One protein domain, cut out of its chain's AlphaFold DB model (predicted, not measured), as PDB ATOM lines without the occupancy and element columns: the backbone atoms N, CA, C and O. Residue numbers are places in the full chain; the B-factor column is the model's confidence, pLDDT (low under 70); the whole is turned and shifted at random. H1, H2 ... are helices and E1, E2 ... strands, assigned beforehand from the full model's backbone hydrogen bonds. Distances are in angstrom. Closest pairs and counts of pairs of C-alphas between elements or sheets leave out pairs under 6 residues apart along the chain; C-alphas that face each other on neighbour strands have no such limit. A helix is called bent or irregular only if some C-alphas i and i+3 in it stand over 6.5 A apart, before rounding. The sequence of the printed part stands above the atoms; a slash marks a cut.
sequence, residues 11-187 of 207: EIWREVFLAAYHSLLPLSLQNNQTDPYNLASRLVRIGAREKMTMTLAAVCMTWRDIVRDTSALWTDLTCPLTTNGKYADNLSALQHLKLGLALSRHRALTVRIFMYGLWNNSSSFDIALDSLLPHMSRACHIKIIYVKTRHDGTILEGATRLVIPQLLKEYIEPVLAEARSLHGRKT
ATOM      1  N   GLU A  11     475.484 467.446 399.719       97.00
ATOM      2  CA  GLU A  11     476.177 466.961 398.526       97.00
ATOM      3  C   GLU A  11     477.653 466.692 398.812       97.00
ATOM      4  O   GLU A  11     478.179 465.665 398.396       97.00
ATOM      5  N   ILE A  12     478.309 467.565 399.584       97.25
ATOM      6  CA  ILE A  12     479.722 467.391 399.942       97.25
ATOM      7  C   ILE A  12     479.884 466.163 400.838       97.25
ATOM      8  O   ILE A  12     480.755 465.332 400.597       97.25
ATOM      9  N   TRP A  13     479.016 466.004 401.838       96.94
ATOM     10  CA  TRP A  13     479.032 464.822 402.702       96.94
ATOM     11  C   TRP A  13     478.767 463.531 401.931       96.94
ATOM     12  O   TRP A  13     479.429 462.526 402.185       96.94
ATOM     13  N   ARG A  14     477.850 463.560 400.959       97.50
ATOM     14  CA  ARG A  14     477.571 462.424 400.076       97.50
ATOM     15  C   ARG A  14     478.826 461.981 399.323       97.50
ATOM     16  O   ARG A  14     479.150 460.796 399.352       97.50
ATOM     17  N   GLU A  15     479.553 462.918 398.721       97.69
ATOM     18  CA  GLU A  15     480.809 462.618 398.022       97.69
ATOM     19  C   GLU A  15     481.894 462.107 398.977       97.69
ATOM     20  O   GLU A  15     482.582 461.136 398.665       97.69
ATOM     21  N   VAL A  16     482.006 462.681 400.179       97.50
ATOM     22  CA  VAL A  16     482.935 462.194 401.215       97.50
ATOM     23  C   VAL A  16     482.614 460.750 401.610       97.50
ATOM     24  O   VAL A  16     483.521 459.919 401.703       97.50
ATOM     25  N   PHE A  17     481.337 460.416 401.809       97.50
ATOM     26  CA  PHE A  17     480.921 459.058 402.168       97.50
ATOM     27  C   PHE A  17     481.191 458.073 401.034       97.50
ATOM     28  O   PHE A  17     481.676 456.975 401.295       97.50
ATOM     29  N   LEU A  18     480.939 458.462 399.782       96.38
ATOM     30  CA  LEU A  18     481.256 457.636 398.618       96.38
ATOM     31  C   LEU A  18     482.766 457.431 398.459       96.38
ATOM     32  O   LEU A  18     483.206 456.302 398.249       96.38
ATOM     33  N   ALA A  19     483.569 458.481 398.625       96.12
ATOM     34  CA  ALA A  19     485.024 458.386 398.565       96.12
ATOM     35  C   ALA A  19     485.570 457.433 399.639       96.12
ATOM     36  O   ALA A  19     486.370 456.544 399.337       96.12
ATOM     37  N   ALA A  20     485.091 457.557 400.879       94.75
ATOM     38  CA  ALA A  20     485.460 456.645 401.955       94.75
ATOM     39  C   ALA A  20     484.948 455.210 401.705       94.75
ATOM     40  O   ALA A  20     485.643 454.246 402.003       94.75
ATOM     41  N   TYR A  21     483.780 455.040 401.084       92.94
ATOM     42  CA  TYR A  21     483.233 453.725 400.749       92.94
ATOM     43  C   TYR A  21     484.056 453.020 399.664       92.94
ATOM     44  O   TYR A  21     484.300 451.812 399.729       92.94
ATOM     45  N   HIS A  22     484.516 453.778 398.668       90.56
ATOM     46  CA  HIS A  22     485.338 453.272 397.575       90.56
ATOM     47  C   HIS A  22     486.801 453.047 397.968       90.56
ATOM     48  O   HIS A  22     487.441 452.176 397.378       90.56
ATOM     49  N   SER A  23     487.318 453.751 398.982       91.06
ATOM     50  CA  SER A  23     488.661 453.489 399.522       91.06
ATOM     51  C   SER A  23     488.751 452.136 400.241       91.06
ATOM     52  O   SER A  23     489.830 451.546 400.331       91.06
ATOM     53  N   LEU A  24     487.614 451.590 400.691       86.12
ATOM     54  CA  LEU A  24     487.534 450.222 401.189       86.12
ATOM     55  C   LEU A  24     487.654 449.235 400.024       86.12
ATOM     56  O   LEU A  24     486.795 449.170 399.135       86.12
ATOM     57  N   LEU A  25     488.725 448.436 400.054       71.19
ATOM     58  CA  LEU A  25     489.017 447.425 399.043       71.19
ATOM     59  C   LEU A  25     487.823 446.471 398.850       71.19
ATOM     60  O   LEU A  25     487.308 445.929 399.834       71.19
ATOM     61  N   PRO A  26     487.413 446.188 397.598       64.19
ATOM     62  CA  PRO A  26     486.473 445.113 397.336       64.19
ATOM     63  C   PRO A  26     487.077 443.794 397.824       64.19
ATOM     64  O   PRO A  26     488.241 443.488 397.557       64.19
ATOM     65  N   LEU A  27     486.281 442.973 398.508       62.16
ATOM     66  CA  LEU A  27     486.691 441.619 398.873       62.16
ATOM     67  C   LEU A  27     486.861 440.775 397.606       62.16
ATOM     68  O   LEU A  27     485.914 440.137 397.137       62.16
ATOM     69  N   SER A  28     488.073 440.729 397.057       58.56
ATOM     70  CA  SER A  28     488.437 439.679 396.112       58.56
ATOM     71  C   SER A  28     488.577 438.388 396.905       58.56
ATOM     72  O   SER A  28     489.416 438.304 397.800       58.56
ATOM     73  N   LEU A  29     487.753 437.371 396.610       55.91
ATOM     74  CA  LEU A  29     488.089 435.986 396.974       55.91
ATOM     75  C   LEU A  29     488.377 435.062 395.806       55.91
ATOM     76  O   LEU A  29     487.836 433.963 395.762       55.91
ATOM     77  N   GLN A  30     489.182 435.551 394.858       53.78
ATOM     78  CA  GLN A  30     489.576 434.811 393.658       53.78
ATOM     79  C   GLN A  30     490.645 433.731 393.894       53.78
ATOM     80  O   GLN A  30     490.558 432.701 393.248       53.78
ATOM     81  N   ASN A  31     491.537 433.867 394.879       48.81
ATOM     82  CA  ASN A  31     492.575 432.860 395.151       48.81
ATOM     83  C   ASN A  31     492.417 432.376 396.590       48.81
ATOM     84  O   ASN A  31     492.545 433.227 397.471       48.81
ATOM     85  N   ASN A  32     492.058 431.103 396.836       50.34
ATOM     86  CA  ASN A  32     491.965 430.526 398.191       50.34
ATOM     87  C   ASN A  32     491.647 429.020 398.216       50.34
ATOM     88  O   ASN A  32     490.476 428.652 398.232       50.34
ATOM     89  N   GLN A  33     492.649 428.153 398.348       52.19
ATOM     90  CA  GLN A  33     492.394 426.790 398.840       52.19
ATOM     91  C   GLN A  33     493.233 426.372 400.055       52.19
ATOM     92  O   GLN A  33     492.914 425.345 400.637       52.19
ATOM     93  N   THR A  34     494.234 427.136 400.512       52.56
ATOM     94  CA  THR A  34     495.268 426.522 401.374       52.56
ATOM     95  C   THR A  34     495.661 427.226 402.673       52.56
ATOM     96  O   THR A  34     496.379 426.598 403.442       52.56
ATOM     97  N   ASP A  35     495.200 428.443 402.997       62.94
ATOM     98  CA  ASP A  35     495.645 429.111 404.237       62.94
ATOM     99  C   ASP A  35     494.491 429.604 405.148       62.94
ATOM    100  O   ASP A  35     493.831 430.606 404.837       62.94
ATOM    101  N   PRO A  36     494.247 428.933 406.293       58.75
ATOM    102  CA  PRO A  36     493.227 429.325 407.264       58.75
ATOM    103  C   PRO A  36     493.526 430.649 407.995       58.75
ATOM    104  O   PRO A  36     492.578 431.349 408.360       58.75
ATOM    105  N   TYR A  37     494.793 431.061 408.157       62.75
ATOM    106  CA  TYR A  37     495.131 432.366 408.753       62.75
ATOM    107  C   TYR A  37     494.751 433.517 407.818       62.75
ATOM    108  O   TYR A  37     494.183 434.529 408.243       62.75
ATOM    109  N   ASN A  38     494.984 433.331 406.518       66.19
ATOM    110  CA  ASN A  38     494.511 434.253 405.491       66.19
ATOM    111  C   ASN A  38     492.982 434.282 405.393       66.19
ATOM    112  O   ASN A  38     492.415 435.329 405.092       66.19
ATOM    113  N   LEU A  39     492.288 433.172 405.664       65.44
ATOM    114  CA  LEU A  39     490.828 433.179 405.718       65.44
ATOM    115  C   LEU A  39     490.339 434.083 406.854       65.44
ATOM    116  O   LEU A  39     489.595 435.015 406.570       65.44
ATOM    117  N   ALA A  40     490.805 433.887 408.091       63.34
ATOM    118  CA  ALA A  40     490.375 434.675 409.251       63.34
ATOM    119  C   ALA A  40     490.590 436.190 409.072       63.34
ATOM    120  O   ALA A  40     489.667 436.978 409.286       63.34
ATOM    121  N   SER A  41     491.767 436.616 408.599       66.00
ATOM    122  CA  SER A  41     492.050 438.038 408.338       66.00
ATOM    123  C   SER A  41     491.154 438.633 407.245       66.00
ATOM    124  O   SER A  41     490.789 439.810 407.288       66.00
ATOM    125  N   ARG A  42     490.737 437.817 406.272       67.00
ATOM    126  CA  ARG A  42     489.778 438.213 405.235       67.00
ATOM    127  C   ARG A  42     488.357 438.212 405.750       67.00
ATOM    128  O   ARG A  42     487.594 439.069 405.313       67.00
ATOM    129  N   LEU A  43     488.023 437.320 406.684       64.69
ATOM    130  CA  LEU A  43     486.728 437.336 407.348       64.69
ATOM    131  C   LEU A  43     486.526 438.643 408.125       64.69
ATOM    132  O   LEU A  43     485.454 439.221 408.061       64.69
ATOM    133  N   VAL A  44     487.576 439.184 408.751       66.62
ATOM    134  CA  VAL A  44     487.525 440.504 409.415       66.62
ATOM    135  C   VAL A  44     487.204 441.642 408.438       66.62
ATOM    136  O   VAL A  44     486.606 442.645 408.818       66.62
ATOM    137  N   ARG A  45     487.590 441.502 407.165       70.06
ATOM    138  CA  ARG A  45     487.290 442.490 406.118       70.06
ATOM    139  C   ARG A  45     485.894 442.307 405.517       70.06
ATOM    140  O   ARG A  45     485.443 443.182 404.774       70.06
ATOM    141  N   ILE A  46     485.212 441.197 405.810       71.69
ATOM    142  CA  ILE A  46     483.822 440.977 405.408       71.69
ATOM    143  C   ILE A  46     482.941 442.038 406.047       71.69
ATOM    144  O   ILE A  46     483.048 442.312 407.237       71.69
ATOM    145  N   GLY A  47     482.087 442.658 405.234       75.94
ATOM    146  CA  GLY A  47     481.191 443.697 405.719       75.94
ATOM    147  C   GLY A  47     481.903 444.985 406.137       75.94
ATOM    148  O   GLY A  47     481.273 445.819 406.765       75.94
ATOM    149  N   ALA A  48     483.181 445.215 405.792       84.81
ATOM    150  CA  ALA A  48     483.855 446.479 406.129       84.81
ATOM    151  C   ALA A  48     483.107 447.702 405.566       84.81
ATOM    152  O   ALA A  48     482.929 448.701 406.262       84.81
ATOM    153  N   ARG A  49     482.616 447.591 404.325       88.31
ATOM    154  CA  ARG A  49     481.770 448.604 403.675       88.31
ATOM    155  C   ARG A  49     480.447 448.799 404.401       88.31
ATOM    156  O   ARG A  49     480.063 449.925 404.680       88.31
ATOM    157  N   GLU A  50     479.789 447.708 404.759       86.25
ATOM    158  CA  GLU A  50     478.532 447.734 405.505       86.25
ATOM    159  C   GLU A  50     478.709 448.351 406.899       86.25
ATOM    160  O   GLU A  50     477.980 449.265 407.269       86.25
ATOM    161  N   LYS A  51     479.741 447.938 407.639       87.69
ATOM    162  CA  LYS A  51     480.106 448.498 408.943       87.69
ATOM    163  C   LYS A  51     480.380 449.994 408.854       87.69
ATOM    164  O   LYS A  51     479.969 450.738 409.742       87.69
ATOM    165  N   MET A  52     481.059 450.440 407.797       92.81
ATOM    166  CA  MET A  52     481.268 451.861 407.540       92.81
ATOM    167  C   MET A  52     479.930 452.575 407.321       92.81
ATOM    168  O   MET A  52     479.661 453.551 408.013       92.81
ATOM    169  N   THR A  53     479.074 452.075 406.426       93.12
ATOM    170  CA  THR A  53     477.735 452.632 406.170       93.12
ATOM    171  C   THR A  53     476.909 452.736 407.457       93.12
ATOM    172  O   THR A  53     476.332 453.786 407.739       93.12
ATOM    173  N   MET A  54     476.914 451.690 408.287       90.12
ATOM    174  CA  MET A  54     476.231 451.667 409.584       90.12
ATOM    175  C   MET A  54     476.825 452.673 410.575       90.12
ATOM    176  O   MET A  54     476.087 453.371 411.266       90.12
ATOM    177  N   THR A  55     478.153 452.787 410.613       94.00
ATOM    178  CA  THR A  55     478.854 453.747 411.474       94.00
ATOM    179  C   THR A  55     478.502 455.178 411.076       94.00
ATOM    180  O   THR A  55     478.173 455.978 411.944       94.00
ATOM    181  N   LEU A  56     478.488 455.489 409.775       95.38
ATOM    182  CA  LEU A  56     478.065 456.796 409.267       95.38
ATOM    183  C   LEU A  56     476.610 457.109 409.649       95.38
ATOM    184  O   LEU A  56     476.324 458.203 410.131       95.38
ATOM    185  N   ALA A  57     475.700 456.143 409.504       94.94
ATOM    186  CA  ALA A  57     474.284 456.313 409.839       94.94
ATOM    187  C   ALA A  57     474.006 456.482 411.348       94.94
ATOM    188  O   ALA A  57     472.927 456.947 411.734       94.94
ATOM    189  N   ALA A  58     474.961 456.106 412.201       94.88
ATOM    190  CA  ALA A  58     474.862 456.223 413.650       94.88
ATOM    191  C   ALA A  58     475.363 457.572 414.200       94.88
ATOM    192  O   ALA A  58     475.078 457.879 415.354       94.88
ATOM    193  N   VAL A  59     476.076 458.387 413.407       96.19
ATOM    194  CA  VAL A  59     476.698 459.638 413.889       96.19
ATOM    195  C   VAL A  59     475.661 460.689 414.289       96.19
ATOM    196  O   VAL A  59     475.692 461.206 415.402       96.19
ATOM    197  N   CYS A  60     474.748 461.037 413.384       95.75
ATOM    198  CA  CYS A  60     473.659 461.982 413.634       95.75
ATOM    199  C   CYS A  60     472.521 461.772 412.623       95.75
ATOM    200  O   CYS A  60     472.688 461.052 411.634       95.75
ATOM    201  N   MET A  61     471.366 462.412 412.845       96.06
ATOM    202  CA  MET A  61     470.200 462.282 411.954       96.06
ATOM    203  C   MET A  61     470.519 462.710 410.517       96.06
ATOM    204  O   MET A  61     470.259 461.955 409.589       96.06
ATOM    205  N   THR A  62     471.204 463.842 410.332       96.38
ATOM    206  CA  THR A  62     471.588 464.325 408.996       96.38
ATOM    207  C   THR A  62     472.447 463.311 408.238       96.38
ATOM    208  O   THR A  62     472.242 463.093 407.047       96.38
ATOM    209  N   TRP A  63     473.407 462.664 408.908       97.62
ATOM    210  CA  TRP A  63     474.259 461.653 408.272       97.62
ATOM    211  C   TRP A  63     473.477 460.388 407.937       97.62
ATOM    212  O   TRP A  63     473.668 459.822 406.862       97.62
ATOM    213  N   ARG A  64     472.561 459.976 408.819       97.25
ATOM    214  CA  ARG A  64     471.637 458.870 408.564       97.25
ATOM    215  C   ARG A  64     470.815 459.107 407.302       97.25
ATOM    216  O   ARG A  64     470.733 458.204 406.474       97.25
ATOM    217  N   ASP A  65     470.259 460.302 407.140       97.31
ATOM    218  CA  ASP A  65     469.436 460.646 405.978       97.31
ATOM    219  C   ASP A  65     470.270 460.626 404.693       97.31
ATOM    220  O   ASP A  65     469.914 459.940 403.734       97.31
ATOM    221  N   ILE A  66     471.461 461.241 404.712       97.88
ATOM    222  CA  ILE A  66     472.401 461.198 403.579       97.88
ATOM    223  C   ILE A  66     472.742 459.749 403.209       97.88
ATOM    224  O   ILE A  66     472.714 459.388 402.031       97.88
ATOM    225  N   VAL A  67     473.050 458.900 404.192       97.50
ATOM    226  CA  VAL A  67     473.377 457.486 403.961       97.50
ATOM    227  C   VAL A  67     472.189 456.722 403.366       97.50
ATOM    228  O   VAL A  67     472.374 455.949 402.424       97.50
ATOM    229  N   ARG A  68     470.968 456.939 403.872       96.69
ATOM    230  CA  ARG A  68     469.747 456.289 403.360       96.69
ATOM    231  C   ARG A  68     469.412 456.726 401.935       96.69
ATOM    232  O   ARG A  68     468.998 455.895 401.128       96.69
ATOM    233  N   ASP A  69     469.643 457.991 401.600       97.25
ATOM    234  CA  ASP A  69     469.361 458.524 400.266       97.25
ATOM    235  C   ASP A  69     470.433 458.184 399.227       97.25
ATOM    236  O   ASP A  69     470.183 458.209 398.016       97.25
ATOM    237  N   THR A  70     471.622 457.790 399.677       97.81
ATOM    238  CA  THR A  70     472.756 457.482 398.803       97.81
ATOM    239  C   THR A  70     472.790 455.997 398.449       97.81
ATOM    240  O   THR A  70     473.601 455.223 398.951       97.81
ATOM    241  N   SER A  71     471.925 455.602 397.510       97.25
ATOM    242  CA  SER A  71     471.775 454.203 397.048       97.25
ATOM    243  C   SER A  71     473.081 453.477 396.680       97.25
ATOM    244  O   SER A  71     473.166 452.260 396.822       97.25
ATOM    245  N   ALA A  72     474.111 454.198 396.226       96.06
ATOM    246  CA  ALA A  72     475.402 453.615 395.860       96.06
ATOM    247  C   ALA A  72     476.147 452.972 397.052       96.06
ATOM    248  O   ALA A  72     476.848 451.979 396.848       96.06
ATOM    249  N   LEU A  73     475.924 453.450 398.284       96.06
ATOM    250  CA  LEU A  73     476.496 452.873 399.513       96.06
ATOM    251  C   LEU A  73     475.928 451.482 399.852       96.06
ATOM    252  O   LEU A  73     476.503 450.756 400.661       96.06
ATOM    253  N   TRP A  74     474.819 451.094 399.216       95.75
ATOM    254  CA  TRP A  74     474.070 449.861 399.488       95.75
ATOM    255  C   TRP A  74     474.208 448.815 398.369       95.75
ATOM    256  O   TRP A  74     473.417 447.882 398.279       95.75
ATOM    257  N   THR A  75     475.188 448.968 397.476       93.19
ATOM    258  CA  THR A  75     475.368 448.071 396.314       93.19
ATOM    259  C   THR A  75     476.192 446.820 396.612       93.19
ATOM    260  O   THR A  75     476.097 445.831 395.886       93.19
ATOM    261  N   ASP A  76     476.975 446.842 397.686       91.62
ATOM    262  CA  ASP A  76     477.792 445.731 398.166       91.62
ATOM    263  C   ASP A  76     477.201 445.228 399.493       91.62
ATOM    264  O   ASP A  76     477.403 445.839 400.543       91.62
ATOM    265  N   LEU A  77     476.407 444.156 399.419       91.81
ATOM    266  CA  LEU A  77     475.662 443.594 400.542       91.81
ATOM    267  C   LEU A  77     476.330 442.322 401.048       91.81
ATOM    268  O   LEU A  77     476.719 441.441 400.274       91.81
ATOM    269  N   THR A  78     476.430 442.214 402.365       89.94
ATOM    270  CA  THR A  78     476.964 441.049 403.056       89.94
ATOM    271  C   THR A  78     475.906 440.532 404.025       89.94
ATOM    272  O   THR A  78     475.243 441.304 404.698       89.94
ATOM    273  N   CYS A  79     475.720 439.217 404.087       90.69
ATOM    274  CA  CYS A  79     474.803 438.583 405.029       90.69
ATOM    275  C   CYS A  79     475.547 437.448 405.746       90.69
ATOM    276  O   CYS A  79     475.684 436.359 405.176       90.69
ATOM    277  N   PRO A  80     476.122 437.707 406.934       87.00
ATOM    278  CA  PRO A  80     476.763 436.676 407.733       87.00
ATOM    279  C   PRO A  80     475.707 435.879 408.502       87.00
ATOM    280  O   PRO A  80     475.017 436.400 409.368       87.00
ATOM    281  N   LEU A  81     475.605 434.597 408.189       86.44
ATOM    282  CA  LEU A  81     474.741 433.626 408.837       86.44
ATOM    283  C   LEU A  81     475.610 432.655 409.631       86.44
ATOM    284  O   LEU A  81     476.604 432.130 409.126       86.44
ATOM    285  N   THR A  82     475.234 432.397 410.877       82.69
ATOM    286  CA  THR A  82     475.885 431.410 411.735       82.69
ATOM    287  C   THR A  82     474.873 430.397 412.252       82.69
ATOM    288  O   THR A  82     473.722 430.723 412.530       82.69
ATOM    289  N   THR A  83     475.278 429.137 412.364       74.69
ATOM    290  CA  THR A  83     474.456 428.077 412.965       74.69
ATOM    291  C   THR A  83     475.007 427.594 414.303       74.69
ATOM    292  O   THR A  83     474.412 426.731 414.949       74.69
ATOM    293  N   ASN A  84     476.124 428.169 414.755       65.75
ATOM    294  CA  ASN A  84     476.747 427.795 416.014       65.75
ATOM    295  C   ASN A  84     476.201 428.641 417.170       65.75
ATOM    296  O   ASN A  84     476.588 429.794 417.356       65.75
ATOM    297  N   GLY A  85     475.370 428.012 418.004       57.75
ATOM    298  CA  GLY A  85     475.079 428.464 419.364       57.75
ATOM    299  C   GLY A  85     473.780 429.252 419.550       57.75
ATOM    300  O   GLY A  85     473.139 429.709 418.609       57.75
ATOM    301  N   LYS A  86     473.410 429.432 420.825       50.91
ATOM    302  CA  LYS A  86     472.223 430.171 421.300       50.91
ATOM    303  C   LYS A  86     472.267 431.682 420.983       50.91
ATOM    304  O   LYS A  86     471.280 432.373 421.202       50.91
ATOM    305  N   TYR A  87     473.396 432.177 420.469       53.44
ATOM    306  CA  TYR A  87     473.681 433.591 420.190       53.44
ATOM    307  C   TYR A  87     473.896 433.883 418.697       53.44
ATOM    308  O   TYR A  87     474.487 434.901 418.343       53.44
ATOM    309  N   ALA A  88     473.463 432.978 417.818       67.38
ATOM    310  CA  ALA A  88     473.465 433.210 416.382       67.38
ATOM    311  C   ALA A  88     472.484 434.339 416.022       67.38
ATOM    312  O   ALA A  88     471.297 434.090 415.819       67.38
ATOM    313  N   ASP A  89     472.968 435.580 415.951       75.88
ATOM    314  CA  ASP A  89     472.158 436.732 415.542       75.88
ATOM    315  C   ASP A  89     472.005 436.806 414.014       75.88
ATOM    316  O   ASP A  89     472.463 437.722 413.328       75.88
ATOM    317  N   ASN A  90     471.353 435.784 413.462       86.56
ATOM    318  CA  ASN A  90     470.992 435.765 412.050       86.56
ATOM    319  C   ASN A  90     469.874 436.768 411.746       86.56
ATOM    320  O   ASN A  90     469.710 437.155 410.591       86.56
ATOM    321  N   LEU A  91     469.098 437.183 412.754       86.00
ATOM    322  CA  LEU A  91     468.000 438.125 412.570       86.00
ATOM    323  C   LEU A  91     468.533 439.493 412.142       86.00
ATOM    324  O   LEU A  91     468.103 439.990 411.102       86.00
ATOM    325  N   SER A  92     469.516 440.046 412.859       86.12
ATOM    326  CA  SER A  92     470.142 441.319 412.481       86.12
ATOM    327  C   SER A  92     470.773 441.241 411.089       86.12
ATOM    328  O   SER A  92     470.560 442.124 410.259       86.12
ATOM    329  N   ALA A  93     471.481 440.151 410.772       88.06
ATOM    330  CA  ALA A  93     472.073 439.948 409.446       88.06
ATOM    331  C   ALA A  93     471.023 439.930 408.316       88.06
ATOM    332  O   ALA A  93     471.247 440.485 407.237       88.06
ATOM    333  N   LEU A  94     469.863 439.312 408.555       90.62
ATOM    334  CA  LEU A  94     468.752 439.281 407.602       90.62
ATOM    335  C   LEU A  94     468.058 440.644 407.481       90.62
ATOM    336  O   LEU A  94     467.705 441.052 406.374       90.62
ATOM    337  N   GLN A  95     467.879 441.363 408.591       90.88
ATOM    338  CA  GLN A  95     467.329 442.720 408.594       90.88
ATOM    339  C   GLN A  95     468.231 443.679 407.810       90.88
ATOM    340  O   GLN A  95     467.737 444.438 406.974       90.88
ATOM    341  N   HIS A  96     469.550 443.593 407.993       89.62
ATOM    342  CA  HIS A  96     470.512 444.388 407.231       89.62
ATOM    343  C   HIS A  96     470.492 444.067 405.738       89.62
ATOM    344  O   HIS A  96     470.462 444.989 404.920       89.62
ATOM    345  N   LEU A  97     470.417 442.782 405.372       93.00
ATOM    346  CA  LEU A  97     470.263 442.381 403.975       93.00
ATOM    347  C   LEU A  97     469.006 443.013 403.360       93.00
ATOM    348  O   LEU A  97     469.094 443.646 402.309       93.00
ATOM    349  N   LYS A  98     467.850 442.898 404.025       94.62
ATOM    350  CA  LYS A  98     466.582 443.481 403.553       94.62
ATOM    351  C   LYS A  98     466.654 445.001 403.424       94.62
ATOM    352  O   LYS A  98     466.239 445.549 402.402       94.62
ATOM    353  N   LEU A  99     467.226 445.675 404.421       94.19
ATOM    354  CA  LEU A  99     467.426 447.121 404.396       94.19
ATOM    355  C   LEU A  99     468.300 447.538 403.206       94.19
ATOM    356  O   LEU A  99     467.933 448.439 402.455       94.19
ATOM    357  N   GLY A 100     469.420 446.850 402.984       94.88
ATOM    358  CA  GLY A 100     470.309 447.127 401.862       94.88
ATOM    359  C   GLY A 100     469.667 446.864 400.498       94.88
ATOM    360  O   GLY A 100     469.815 447.671 399.575       94.88
ATOM    361  N   LEU A 101     468.885 445.788 400.362       95.56
ATOM    362  CA  LEU A 101     468.123 445.483 399.143       95.56
ATOM    363  C   LEU A 101     467.103 446.582 398.803       95.56
ATOM    364  O   LEU A 101     466.955 446.936 397.627       95.56
ATOM    365  N   ALA A 102     466.460 447.157 399.823       95.75
ATOM    366  CA  ALA A 102     465.540 448.279 399.670       95.75
ATOM    367  C   ALA A 102     466.274 449.586 399.312       95.75
ATOM    368  O   ALA A 102     465.937 450.247 398.327       95.75
ATOM    369  N   LEU A 103     467.319 449.952 400.064       96.62
ATOM    370  CA  LEU A 103     468.022 451.235 399.909       96.62
ATOM    371  C   LEU A 103     468.893 451.320 398.647       96.62
ATOM    372  O   LEU A 103     469.155 452.408 398.134       96.62
ATOM    373  N   SER A 104     469.284 450.184 398.078       96.19
ATOM    374  CA  SER A 104     469.990 450.116 396.791       96.19
ATOM    375  C   SER A 104     469.108 450.425 395.570       96.19
ATOM    376  O   SER A 104     469.633 450.635 394.471       96.19
ATOM    377  N   ARG A 105     467.780 450.516 395.739       94.00
ATOM    378  CA  ARG A 105     466.801 450.940 394.716       94.00
ATOM    379  C   ARG A 105     466.865 450.118 393.421       94.00
ATOM    380  O   ARG A 105     466.412 448.983 393.400       94.00
ATOM    381  N   HIS A 106     467.413 450.662 392.335       93.88
ATOM    382  CA  HIS A 106     467.544 449.978 391.036       93.88
ATOM    383  C   HIS A 106     469.003 449.712 390.650       93.88
ATOM    384  O   HIS A 106     469.294 449.347 389.514       93.88
ATOM    385  N   ARG A 107     469.943 449.908 391.582       94.50
ATOM    386  CA  ARG A 107     471.368 449.697 391.321       94.50
ATOM    387  C   ARG A 107     471.683 448.203 391.210       94.50
ATOM    388  O   ARG A 107     471.049 447.371 391.871       94.50
ATOM    389  N   ALA A 108     472.702 447.910 390.405       93.31
ATOM    390  CA  ALA A 108     473.365 446.616 390.358       93.31
ATOM    391  C   ALA A 108     473.892 446.230 391.747       93.31
ATOM    392  O   ALA A 108     474.440 447.066 392.468       93.31
ATOM    393  N   LEU A 109     473.714 444.964 392.109       92.19
ATOM    394  CA  LEU A 109     474.043 444.417 393.415       92.19
ATOM    395  C   LEU A 109     475.191 443.416 393.326       92.19
ATOM    396  O   LEU A 109     475.250 442.568 392.434       92.19
ATOM    397  N   THR A 110     476.058 443.478 394.326       90.31
ATOM    398  CA  THR A 110     476.965 442.400 394.699       90.31
ATOM    399  C   THR A 110     476.533 441.890 396.062       90.31
ATOM    400  O   THR A 110     476.622 442.622 397.042       90.31
ATOM    401  N   VAL A 111     476.061 440.647 396.129       90.38
ATOM    402  CA  VAL A 111     475.553 440.036 397.363       90.38
ATOM    403  C   VAL A 111     476.460 438.888 397.774       90.38
ATOM    404  O   VAL A 111     476.784 438.006 396.975       90.38
ATOM    405  N   ARG A 112     476.898 438.895 399.032       88.56
ATOM    406  CA  ARG A 112     477.723 437.833 399.606       88.56
ATOM    407  C   ARG A 112     477.032 437.252 400.826       88.56
ATOM    408  O   ARG A 112     476.870 437.939 401.829       88.56
ATOM    409  N   ILE A 113     476.655 435.985 400.741       87.81
ATOM    410  CA  ILE A 113     476.086 435.242 401.861       87.81
ATOM    411  C   ILE A 113     477.219 434.412 402.452       87.81
ATOM    412  O   ILE A 113     477.807 433.567 401.773       87.81
ATOM    413  N   PHE A 114     477.565 434.708 403.700       83.81
ATOM    414  CA  PHE A 114     478.591 433.988 404.438       83.81
ATOM    415  C   PHE A 114     477.929 433.085 405.440       83.81
ATOM    416  O   PHE A 114     477.020 433.491 406.145       83.81
ATOM    417  N   MET A 115     478.408 431.866 405.503       83.12
ATOM    418  CA  MET A 115     477.808 430.815 406.279       83.12
ATOM    419  C   MET A 115     478.917 430.247 407.189       83.12
ATOM    420  O   MET A 115     479.843 429.627 406.673       83.12
ATOM    421  N   TYR A 116     478.811 430.399 408.529       78.75
ATOM    422  CA  TYR A 116     479.608 429.694 409.577       78.75
ATOM    423  C   TYR A 116     478.833 428.636 410.422       78.75
ATOM    424  O   TYR A 116     477.774 428.944 410.956       78.75
ATOM    425  N   GLY A 117     479.339 427.398 410.573       75.44
ATOM    426  CA  GLY A 117     478.755 426.399 411.501       75.44
ATOM    427  C   GLY A 117     478.412 425.002 410.954       75.44
ATOM    428  O   GLY A 117     479.029 424.517 410.003       75.44
ATOM    429  N   LEU A 118     477.459 424.330 411.616       66.44
ATOM    430  CA  LEU A 118     476.801 423.073 411.218       66.44
ATOM    431  C   LEU A 118     475.491 423.352 410.448       66.44
ATOM    432  O   LEU A 118     474.553 423.930 410.990       66.44
ATOM    433  N   TRP A 119     475.421 422.969 409.175       65.94
ATOM    434  CA  TRP A 119     474.474 423.550 408.200       65.94
ATOM    435  C   TRP A 119     473.198 422.785 407.941       65.94
ATOM    436  O   TRP A 119     472.350 423.248 407.187       65.94
ATOM    437  N   ASN A 120     473.070 421.604 408.518       62.56
ATOM    438  CA  ASN A 120     472.083 420.632 408.089       62.56
ATOM    439  C   ASN A 120     470.615 421.051 408.315       62.56
ATOM    440  O   ASN A 120     469.763 420.272 407.917       62.56
ATOM    441  N   ASN A 121     470.305 422.222 408.909       59.62
ATOM    442  CA  ASN A 121     468.931 422.703 409.159       59.62
ATOM    443  C   ASN A 121     468.777 424.244 409.344       59.62
ATOM    444  O   ASN A 121     467.937 424.678 410.134       59.62
ATOM    445  N   SER A 122     469.577 425.108 408.703       69.56
ATOM    446  CA  SER A 122     469.428 426.566 408.923       69.56
ATOM    447  C   SER A 122     468.357 427.199 408.030       69.56
ATOM    448  O   SER A 122     468.610 427.462 406.856       69.56
ATOM    449  N   SER A 123     467.196 427.541 408.601       80.00
ATOM    450  CA  SER A 123     466.164 428.323 407.897       80.00
ATOM    451  C   SER A 123     466.646 429.720 407.494       80.00
ATOM    452  O   SER A 123     466.136 430.298 406.542       80.00
ATOM    453  N   SER A 124     467.658 430.273 408.173       82.81
ATOM    454  CA  SER A 124     468.184 431.608 407.872       82.81
ATOM    455  C   SER A 124     468.748 431.720 406.456       82.81
ATOM    456  O   SER A 124     468.666 432.789 405.858       82.81
ATOM    457  N   PHE A 125     469.287 430.629 405.905       82.38
ATOM    458  CA  PHE A 125     469.762 430.615 404.525       82.38
ATOM    459  C   PHE A 125     468.612 430.728 403.524       82.38
ATOM    460  O   PHE A 125     468.660 431.576 402.635       82.38
ATOM    461  N   ASP A 126     467.556 429.935 403.717       82.00
ATOM    462  CA  ASP A 126     466.358 430.012 402.884       82.00
ATOM    463  C   ASP A 126     465.729 431.410 402.967       82.00
ATOM    464  O   ASP A 126     465.443 432.005 401.935       82.00
ATOM    465  N   ILE A 127     465.636 432.006 404.165       85.06
ATOM    466  CA  ILE A 127     465.123 433.379 404.335       85.06
ATOM    467  C   ILE A 127     465.994 434.403 403.589       85.06
ATOM    468  O   ILE A 127     465.462 435.347 402.992       85.06
ATOM    469  N   ALA A 128     467.322 434.255 403.616       87.62
ATOM    470  CA  ALA A 128     468.226 435.145 402.889       87.62
ATOM    471  C   ALA A 128     468.026 435.028 401.370       87.62
ATOM    472  O   ALA A 128     467.948 436.049 400.683       87.62
ATOM    473  N   LEU A 129     467.902 433.801 400.855       86.88
ATOM    474  CA  LEU A 129     467.630 433.550 399.441       86.88
ATOM    475  C   LEU A 129     466.261 434.081 399.018       86.88
ATOM    476  O   LEU A 129     466.172 434.772 398.006       86.88
ATOM    477  N   ASP A 130     465.218 433.829 399.805       87.69
ATOM    478  CA  ASP A 130     463.861 434.304 399.530       87.69
ATOM    479  C   ASP A 130     463.793 435.837 399.555       87.69
ATOM    480  O   ASP A 130     463.096 436.444 398.745       87.69
ATOM    481  N   SER A 131     464.573 436.482 400.430       90.00
ATOM    482  CA  SER A 131     464.705 437.945 400.452       90.00
ATOM    483  C   SER A 131     465.428 438.475 399.212       90.00
ATOM    484  O   SER A 131     465.103 439.556 398.733       90.00
ATOM    485  N   LEU A 132     466.405 437.735 398.681       90.56
ATOM    486  CA  LEU A 132     467.170 438.120 397.496       90.56
ATOM    487  C   LEU A 132     466.415 437.852 396.186       90.56
ATOM    488  O   LEU A 132     466.610 438.588 395.217       90.56
ATOM    489  N   LEU A 133     465.552 436.832 396.154       89.19
ATOM    490  CA  LEU A 133     464.871 436.338 394.955       89.19
ATOM    491  C   LEU A 133     464.177 437.447 394.130       89.19
ATOM    492  O   LEU A 133     464.419 437.511 392.920       89.19
ATOM    493  N   PRO A 134     463.414 438.389 394.727       92.25
ATOM    494  CA  PRO A 134     462.785 439.487 393.986       92.25
ATOM    495  C   PRO A 134     463.783 440.460 393.340       92.25
ATOM    496  O   PRO A 134     463.432 441.198 392.421       92.25
ATOM    497  N   HIS A 135     465.031 440.472 393.811       91.88
ATOM    498  CA  HIS A 135     466.088 441.386 393.382       91.88
ATOM    499  C   HIS A 135     467.138 440.717 392.485       91.88
ATOM    500  O   HIS A 135     468.104 441.370 392.088       91.88
ATOM    501  N   MET A 136     466.962 439.441 392.128       86.94
ATOM    502  CA  MET A 136     467.957 438.673 391.370       86.94
ATOM    503  C   MET A 136     468.301 439.281 390.008       86.94
ATOM    504  O   MET A 136     469.448 439.198 389.585       86.94
ATOM    505  N   SER A 137     467.361 439.966 389.346       88.38
ATOM    506  CA  SER A 137     467.627 440.671 388.079       88.38
ATOM    507  C   SER A 137     468.673 441.785 388.209       88.38
ATOM    508  O   SER A 137     469.306 442.164 387.226       88.38
ATOM    509  N   ARG A 138     468.872 442.305 389.425       91.38
ATOM    510  CA  ARG A 138     469.877 443.321 389.755       91.38
ATOM    511  C   ARG A 138     471.165 442.714 390.305       91.38
ATOM    512  O   ARG A 138     472.165 443.420 390.391       91.38
ATOM    513  N   ALA A 139     471.157 441.451 390.720       87.75
ATOM    514  CA  ALA A 139     472.302 440.799 391.340       87.75
ATOM    515  C   ALA A 139     473.326 440.373 390.281       87.75
ATOM    516  O   ALA A 139     473.238 439.303 389.687       87.75
ATOM    517  N   CYS A 140     474.324 441.226 390.046       83.38
ATOM    518  CA  CYS A 140     475.408 440.956 389.100       83.38
ATOM    519  C   CYS A 140     476.375 439.890 389.618       83.38
ATOM    520  O   CYS A 140     476.984 439.169 388.835       83.38
ATOM    521  N   HIS A 141     476.535 439.819 390.940       80.94
ATOM    522  CA  HIS A 141     477.434 438.879 391.586       80.94
ATOM    523  C   HIS A 141     476.785 438.351 392.853       80.94
ATOM    524  O   HIS A 141     476.587 439.110 393.803       80.94
ATOM    525  N   ILE A 142     476.509 437.050 392.890       83.44
ATOM    526  CA  ILE A 142     476.117 436.372 394.125       83.44
ATOM    527  C   ILE A 142     477.203 435.380 394.476       83.44
ATOM    528  O   ILE A 142     477.647 434.569 393.657       83.44
ATOM    529  N   LYS A 143     477.663 435.483 395.715       83.00
ATOM    530  CA  LYS A 143     478.695 434.610 396.240       83.00
ATOM    531  C   LYS A 143     478.213 433.999 397.538       83.00
ATOM    532  O   LYS A 143     477.990 434.717 398.507       83.00
ATOM    533  N   ILE A 144     478.098 432.680 397.544       81.62
ATOM    534  CA  ILE A 144     477.761 431.916 398.742       81.62
ATOM    535  C   ILE A 144     479.047 431.256 399.219       81.62
ATOM    536  O   ILE A 144     479.758 430.619 398.437       81.62
ATOM    537  N   ILE A 145     479.399 431.517 400.474       79.56
ATOM    538  CA  ILE A 145     480.665 431.106 401.073       79.56
ATOM    539  C   ILE A 145     480.326 430.322 402.320       79.56
ATOM    540  O   ILE A 145     479.906 430.900 403.319       79.56
ATOM    541  N   TYR A 146     480.519 429.016 402.245       78.00
ATOM    542  CA  TYR A 146     480.288 428.117 403.364       78.00
ATOM    543  C   TYR A 146     481.606 427.839 404.074       78.00
ATOM    544  O   TYR A 146     482.603 427.545 403.425       78.00
ATOM    545  N   VAL A 147     481.604 427.916 405.398       76.81
ATOM    546  CA  VAL A 147     482.713 427.529 406.264       76.81
ATOM    547  C   VAL A 147     482.161 426.542 407.283       76.81
ATOM    548  O   VAL A 147     481.375 426.898 408.169       76.81
ATOM    549  N   LYS A 148     482.563 425.277 407.155       75.88
ATOM    550  CA  LYS A 148     482.227 424.256 408.146       75.88
ATOM    551  C   LYS A 148     483.085 424.472 409.373       75.88
ATOM    552  O   LYS A 148     484.309 424.528 409.262       75.88
ATOM    553  N   THR A 149     482.465 424.547 410.539       73.38
ATOM    554  CA  THR A 149     483.191 424.672 411.804       73.38
ATOM    555  C   THR A 149     482.738 423.602 412.793       73.38
ATOM    556  O   THR A 149     481.651 423.035 412.677       73.38
ATOM    557  N   ARG A 150     483.601 423.285 413.758       73.56
ATOM    558  CA  ARG A 150     483.246 422.526 414.962       73.56
ATOM    559  C   ARG A 150     482.360 423.380 415.873       73.56
ATOM    560  O   ARG A 150     482.251 424.594 415.699       73.56
ATOM    561  N   HIS A 151     481.793 422.750 416.902       70.75
ATOM    562  CA  HIS A 151     481.072 423.451 417.970       70.75
ATOM    563  C   HIS A 151     481.931 424.502 418.694       70.75
ATOM    564  O   HIS A 151     481.393 425.510 419.141       70.75
ATOM    565  N   ASP A 152     483.250 424.296 418.767       74.12
ATOM    566  CA  ASP A 152     484.219 425.236 419.352       74.12
ATOM    567  C   ASP A 152     484.617 426.393 418.405       74.12
ATOM    568  O   ASP A 152     485.434 427.234 418.763       74.12
ATOM    569  N   GLY A 153     484.045 426.448 417.193       69.06
ATOM    570  CA  GLY A 153     484.350 427.462 416.181       69.06
ATOM    571  C   GLY A 153     485.552 427.142 415.285       69.06
ATOM    572  O   GLY A 153     485.766 427.851 414.301       69.06
ATOM    573  N   THR A 154     486.294 426.062 415.544       73.31
ATOM    574  CA  THR A 154     487.435 425.646 414.714       73.31
ATOM    575  C   THR A 154     486.973 425.273 413.310       73.31
ATOM    576  O   THR A 154     486.050 424.472 413.148       73.31
ATOM    577  N   ILE A 155     487.621 425.817 412.282       72.38
ATOM    578  CA  ILE A 155     487.292 425.543 410.877       72.38
ATOM    579  C   ILE A 155     487.673 424.095 410.531       72.38
ATOM    580  O   ILE A 155     488.821 423.692 410.689       72.38
ATOM    581  N   LEU A 156     486.690 423.315 410.077       68.31
ATOM    582  CA  LEU A 156     486.830 421.911 409.675       68.31
ATOM    583  C   LEU A 156     487.120 421.754 408.188       68.31
ATOM    584  O   LEU A 156     487.846 420.849 407.793       68.31
ATOM    585  N   GLU A 157     486.506 422.598 407.367       66.00
ATOM    586  CA  GLU A 157     486.564 422.496 405.916       66.00
ATOM    587  C   GLU A 157     486.645 423.900 405.327       66.00
ATOM    588  O   GLU A 157     485.949 424.819 405.776       66.00
ATOM    589  N   GLY A 158     487.551 424.062 404.361       57.06
ATOM    590  CA  GLY A 158     487.817 425.334 403.706       57.06
ATOM    591  C   GLY A 158     486.582 425.903 403.010       57.06
ATOM    592  O   GLY A 158     485.617 425.202 402.711       57.06
ATOM    593  N   ALA A 159     486.635 427.206 402.749       59.78
ATOM    594  CA  ALA A 159     485.527 427.945 402.175       59.78
ATOM    595  C   ALA A 159     485.116 427.394 400.793       59.78
ATOM    596  O   ALA A 159     485.767 427.719 399.799       59.78
ATOM    597  N   THR A 160     484.036 426.607 400.699       58.22
ATOM    598  CA  THR A 160     483.478 426.261 399.377       58.22
ATOM    599  C   THR A 160     482.698 427.456 398.858       58.22
ATOM    600  O   THR A 160     481.923 428.089 399.583       58.22
ATOM    601  N   ARG A 161     482.973 427.805 397.603       64.12
ATOM    602  CA  ARG A 161     482.471 429.006 396.951       64.12
ATOM    603  C   ARG A 161     481.534 428.605 395.824       64.12
ATOM    604  O   ARG A 161     482.007 428.132 394.796       64.12
ATOM    605  N   LEU A 162     480.252 428.918 395.967       60.62
ATOM    606  CA  LEU A 162     479.352 428.975 394.821       60.62
ATOM    607  C   LEU A 162     479.381 430.402 394.271       60.62
ATOM    608  O   LEU A 162     479.074 431.366 394.982       60.62
ATOM    609  N   VAL A 163     479.832 430.551 393.024       60.62
ATOM    610  CA  VAL A 163     479.685 431.801 392.270       60.62
ATOM    611  C   VAL A 163     478.530 431.617 391.333       60.62
ATOM    612  O   VAL A 163     478.591 430.783 390.439       60.62
ATOM    613  N   ILE A 164     477.516 432.439 391.526       57.97
ATOM    614  CA  ILE A 164     476.417 432.538 390.594       57.97
ATOM    615  C   ILE A 164     476.756 433.755 389.726       57.97
ATOM    616  O   ILE A 164     476.672 434.885 390.231       57.97
ATOM    617  N   PRO A 165     477.259 433.571 388.485       55.28
ATOM    618  CA  PRO A 165     477.401 434.688 387.556       55.28
ATOM    619  C   PRO A 165     476.017 435.284 387.276       55.28
ATOM    620  O   PRO A 165     475.007 434.737 387.703       55.28
ATOM    621  N   GLN A 166     475.951 436.416 386.584       54.34
ATOM    622  CA  GLN A 166     474.683 437.024 386.191       54.34
ATOM    623  C   GLN A 166     473.869 436.011 385.357       54.34
ATOM    624  O   GLN A 166     474.123 435.814 384.172       54.34
ATOM    625  N   LEU A 167     472.964 435.282 386.010       51.72
ATOM    626  CA  LEU A 167     472.225 434.185 385.406       51.72
ATOM    627  C   LEU A 167     470.971 434.740 384.744       51.72
ATOM    628  O   LEU A 167     470.232 435.521 385.347       51.72
ATOM    629  N   LEU A 168     470.697 434.289 383.518       54.66
ATOM    630  CA  LEU A 168     469.358 434.420 382.952       54.66
ATOM    631  C   LEU A 168     468.363 433.779 383.930       54.66
ATOM    632  O   LEU A 168     468.691 432.807 384.613       54.66
ATOM    633  N   LYS A 169     467.149 434.335 384.012       59.84
ATOM    634  CA  LYS A 169     466.124 433.939 384.995       59.84
ATOM    635  C   LYS A 169     465.893 432.419 385.047       59.84
ATOM    636  O   LYS A 169     465.620 431.874 386.109       59.84
ATOM    637  N   GLU A 170     466.065 431.750 383.912       61.66
ATOM    638  CA  GLU A 170     465.964 430.300 383.729       61.66
ATOM    639  C   GLU A 170     467.032 429.463 384.461       61.66
ATOM    640  O   GLU A 170     466.757 428.321 384.814       61.66
ATOM    641  N   TYR A 171     468.208 430.019 384.770       57.12
ATOM    642  CA  TYR A 171     469.262 429.317 385.519       57.12
ATOM    643  C   TYR A 171     469.225 429.604 387.024       57.12
ATOM    644  O   TYR A 171     469.896 428.914 387.792       57.12
ATOM    645  N   ILE A 172     468.432 430.587 387.466       63.19
ATOM    646  CA  ILE A 172     468.298 430.925 388.889       63.19
ATOM    647  C   ILE A 172     467.741 429.731 389.663       63.19
ATOM    648  O   ILE A 172     468.346 429.311 390.642       63.19
ATOM    649  N   GLU A 173     466.626 429.152 389.214       68.56
ATOM    650  CA  GLU A 173     465.983 428.036 389.917       68.56
ATOM    651  C   GLU A 173     466.867 426.778 389.990       68.56
ATOM    652  O   GLU A 173     466.993 426.236 391.085       68.56
ATOM    653  N   PRO A 174     467.553 426.330 388.916       68.31
ATOM    654  CA  PRO A 174     468.532 425.246 388.999       68.31
ATOM    655  C   PRO A 174     469.665 425.510 389.989       68.31
ATOM    656  O   PRO A 174     470.020 424.611 390.740       68.31
ATOM    657  N   VAL A 175     470.206 426.729 390.039       63.59
ATOM    658  CA  VAL A 175     471.312 427.053 390.951       63.59
ATOM    659  C   VAL A 175     470.841 427.213 392.394       63.59
ATOM    660  O   VAL A 175     471.537 426.799 393.318       63.59
ATOM    661  N   LEU A 176     469.639 427.748 392.613       67.12
ATOM    662  CA  LEU A 176     469.006 427.731 393.931       67.12
ATOM    663  C   LEU A 176     468.671 426.302 394.356       67.12
ATOM    664  O   LEU A 176     468.846 425.961 395.521       67.12
ATOM    665  N   ALA A 177     468.219 425.452 393.434       71.88
ATOM    666  CA  ALA A 177     467.980 424.039 393.687       71.88
ATOM    667  C   ALA A 177     469.284 423.292 393.981       71.88
ATOM    668  O   ALA A 177     469.298 422.476 394.896       71.88
ATOM    669  N   GLU A 178     470.378 423.596 393.279       68.88
ATOM    670  CA  GLU A 178     471.712 423.059 393.542       68.88
ATOM    671  C   GLU A 178     472.198 423.494 394.923       68.88
ATOM    672  O   GLU A 178     472.521 422.632 395.739       68.88
ATOM    673  N   ALA A 179     472.142 424.792 395.238       65.38
ATOM    674  CA  ALA A 179     472.460 425.316 396.563       65.38
ATOM    675  C   ALA A 179     471.628 424.605 397.642       65.38
ATOM    676  O   ALA A 179     472.186 423.996 398.550       65.38
ATOM    677  N   ARG A 180     470.299 424.552 397.492       67.81
ATOM    678  CA  ARG A 180     469.395 423.812 398.395       67.81
ATOM    679  C   ARG A 180     469.724 422.314 398.466       67.81
ATOM    680  O   ARG A 180     469.599 421.715 399.529       67.81
ATOM    681  N   SER A 181     470.154 421.689 397.369       67.81
ATOM    682  CA  SER A 181     470.506 420.263 397.324       67.81
ATOM    683  C   SER A 181     471.816 419.961 398.052       67.81
ATOM    684  O   SER A 181     471.881 418.969 398.781       67.81
ATOM    685  N   LEU A 182     472.805 420.860 397.951       61.53
ATOM    686  CA  LEU A 182     474.044 420.833 398.732       61.53
ATOM    687  C   LEU A 182     473.762 420.947 400.242       61.53
ATOM    688  O   LEU A 182     474.591 420.542 401.054       61.53
ATOM    689  N   HIS A 183     472.586 421.450 400.629       57.41
ATOM    690  CA  HIS A 183     472.163 421.624 402.022       57.41
ATOM    691  C   HIS A 183     471.353 420.459 402.612       57.41
ATOM    692  O   HIS A 183     471.034 420.489 403.797       57.41
ATOM    693  N   GLY A 184     471.097 419.394 401.846       48.50
ATOM    694  CA  GLY A 184     470.418 418.196 402.341       48.50
ATOM    695  C   GLY A 184     468.899 418.371 402.444       48.50
ATOM    696  O   GLY A 184     468.370 419.197 403.181       48.50
ATOM    697  N   ARG A 185     468.161 417.549 401.692       48.66
ATOM    698  CA  ARG A 185     466.692 417.557 401.647       48.66
ATOM    699  C   ARG A 185     466.069 417.325 403.027       48.66
ATOM    700  O   ARG A 185     465.985 416.180 403.458       48.66
ATOM    701  N   LYS A 186     465.475 418.366 403.612       45.00
ATOM    702  CA  LYS A 186     464.143 418.318 404.237       45.00
ATOM    703  C   LYS A 186     463.475 419.671 404.017       45.00
ATOM    704  O   LYS A 186     463.770 420.631 404.711       45.00
ATOM    705  N   THR A 187     462.576 419.741 403.040       40.69
ATOM    706  CA  THR A 187     461.635 420.853 402.861       40.69
ATOM    707  C   THR A 187     460.850 421.050 404.157       40.69
ATOM    708  O   THR A 187     459.878 420.342 404.424       40.69
TER     709      THR A 187
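What this domain is: This is residues 11 to 187 of the 207 residues of an uncharacterized protein of Calocera viscosa (strain TUFC12733) (UniProt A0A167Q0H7). A twisted sheet of four strands has H6 and H7 side by side over one face, while H2 partly covers the opposite face near E3 and E4. H1, H3, H4 and H5 form a cluster of helices that meets the sheet at its edge strand E1, where H3 only grazes it with residues 48 to 50 and H5 is joined to E1 by a tight link, and H8 lies near H7 and E4. The printed part has 177 residues, with eight named helices and four named strands in the order H1 H2 H3 H4 H5 E1 H6 E2 H7 E3 E4 H8. The sheet runs E1 E2 E3 E4 and is mixed, and the class is mixed, helices and strands. The whole is compact, with a radius of gyration of the C-alphas of 16.6 A and spans of 49 by 38 by 33 A.

Where its parts are: The strands are E1, residues 76 to 82, E2, 109 to 117, 26.0 A long, E3, 139 to 149, 28.2 A, and E4, 155 to 164, 24.1 A. C-alpha 139 is at (472.302, 440.799, 391.340). The helices are H6, residues 90 to 103, 19.9 A, H7, 123 to 138, 23.8 A, H8, 169 to 182, 20.6 A, H1, 11 to 23, 18.4 A, H2, 36 to 44, H3, 48 to 59, H4, 61 to 69, and H5, 71 to 74. H1 begins at C-alpha 11, (476.177, 466.961, 398.526), and H8 ends at C-alpha 182, (474.044, 420.833, 398.732). H7 is irregular, with C-alphas 134 and 137 7.7 A apart and a kink of 43 degrees near residue 132; H8 is only just irregular, with C-alphas 170 and 173 6.6 A apart.

How they stand to each other: E1 and E2 are parallel, with N 79 and O 112 at 2.8 A; E2 and E3 are parallel, with N 113 and O 143 at 2.9 A. E3 and E4 form an antiparallel hairpin, with N 144 and O 162 at 3.0 A. E1, H6, E2 and E2, H7, E3 are strand-helix-strand units, parallel neighbour strands joined through a helix, with right-handed crossovers. H6 runs along E1 at a height over the sheet of 7.9 A. H6 and H7 touch at C-alphas 94 and 128, 6.3 A, at a shallow tilt of 12 degrees. H2 is on the opposite face. H3 only grazes the sheet with residues 48 to 50. H3 and H4 form a helical hairpin, closest at C-alphas 57 and 64, 3.9 A. H1 touches H4, closest at C-alphas 14 and 66, 6.4 A. H5 touches H6, closest at C-alphas 74 and 100, 5.2 A. Every O i to N i+4 pair is within hydrogen-bond range in H1, H2, H4 and H6, against 7 of 8 in H3, 8 of 12 in H7 and 8 of 10 in H8; H5 is too short for such a pair.

The domain as a whole: The C-alphas of Ile 12 and Lys 186, the two farthest apart, are 51.7 A apart. The printed part has no cut, and the link from H1 to H2 is long, with 12 residues. The mean pLDDT of the printed part is 78.8, with 61 residues under 70, among them 26 to 44 and 156 to 176.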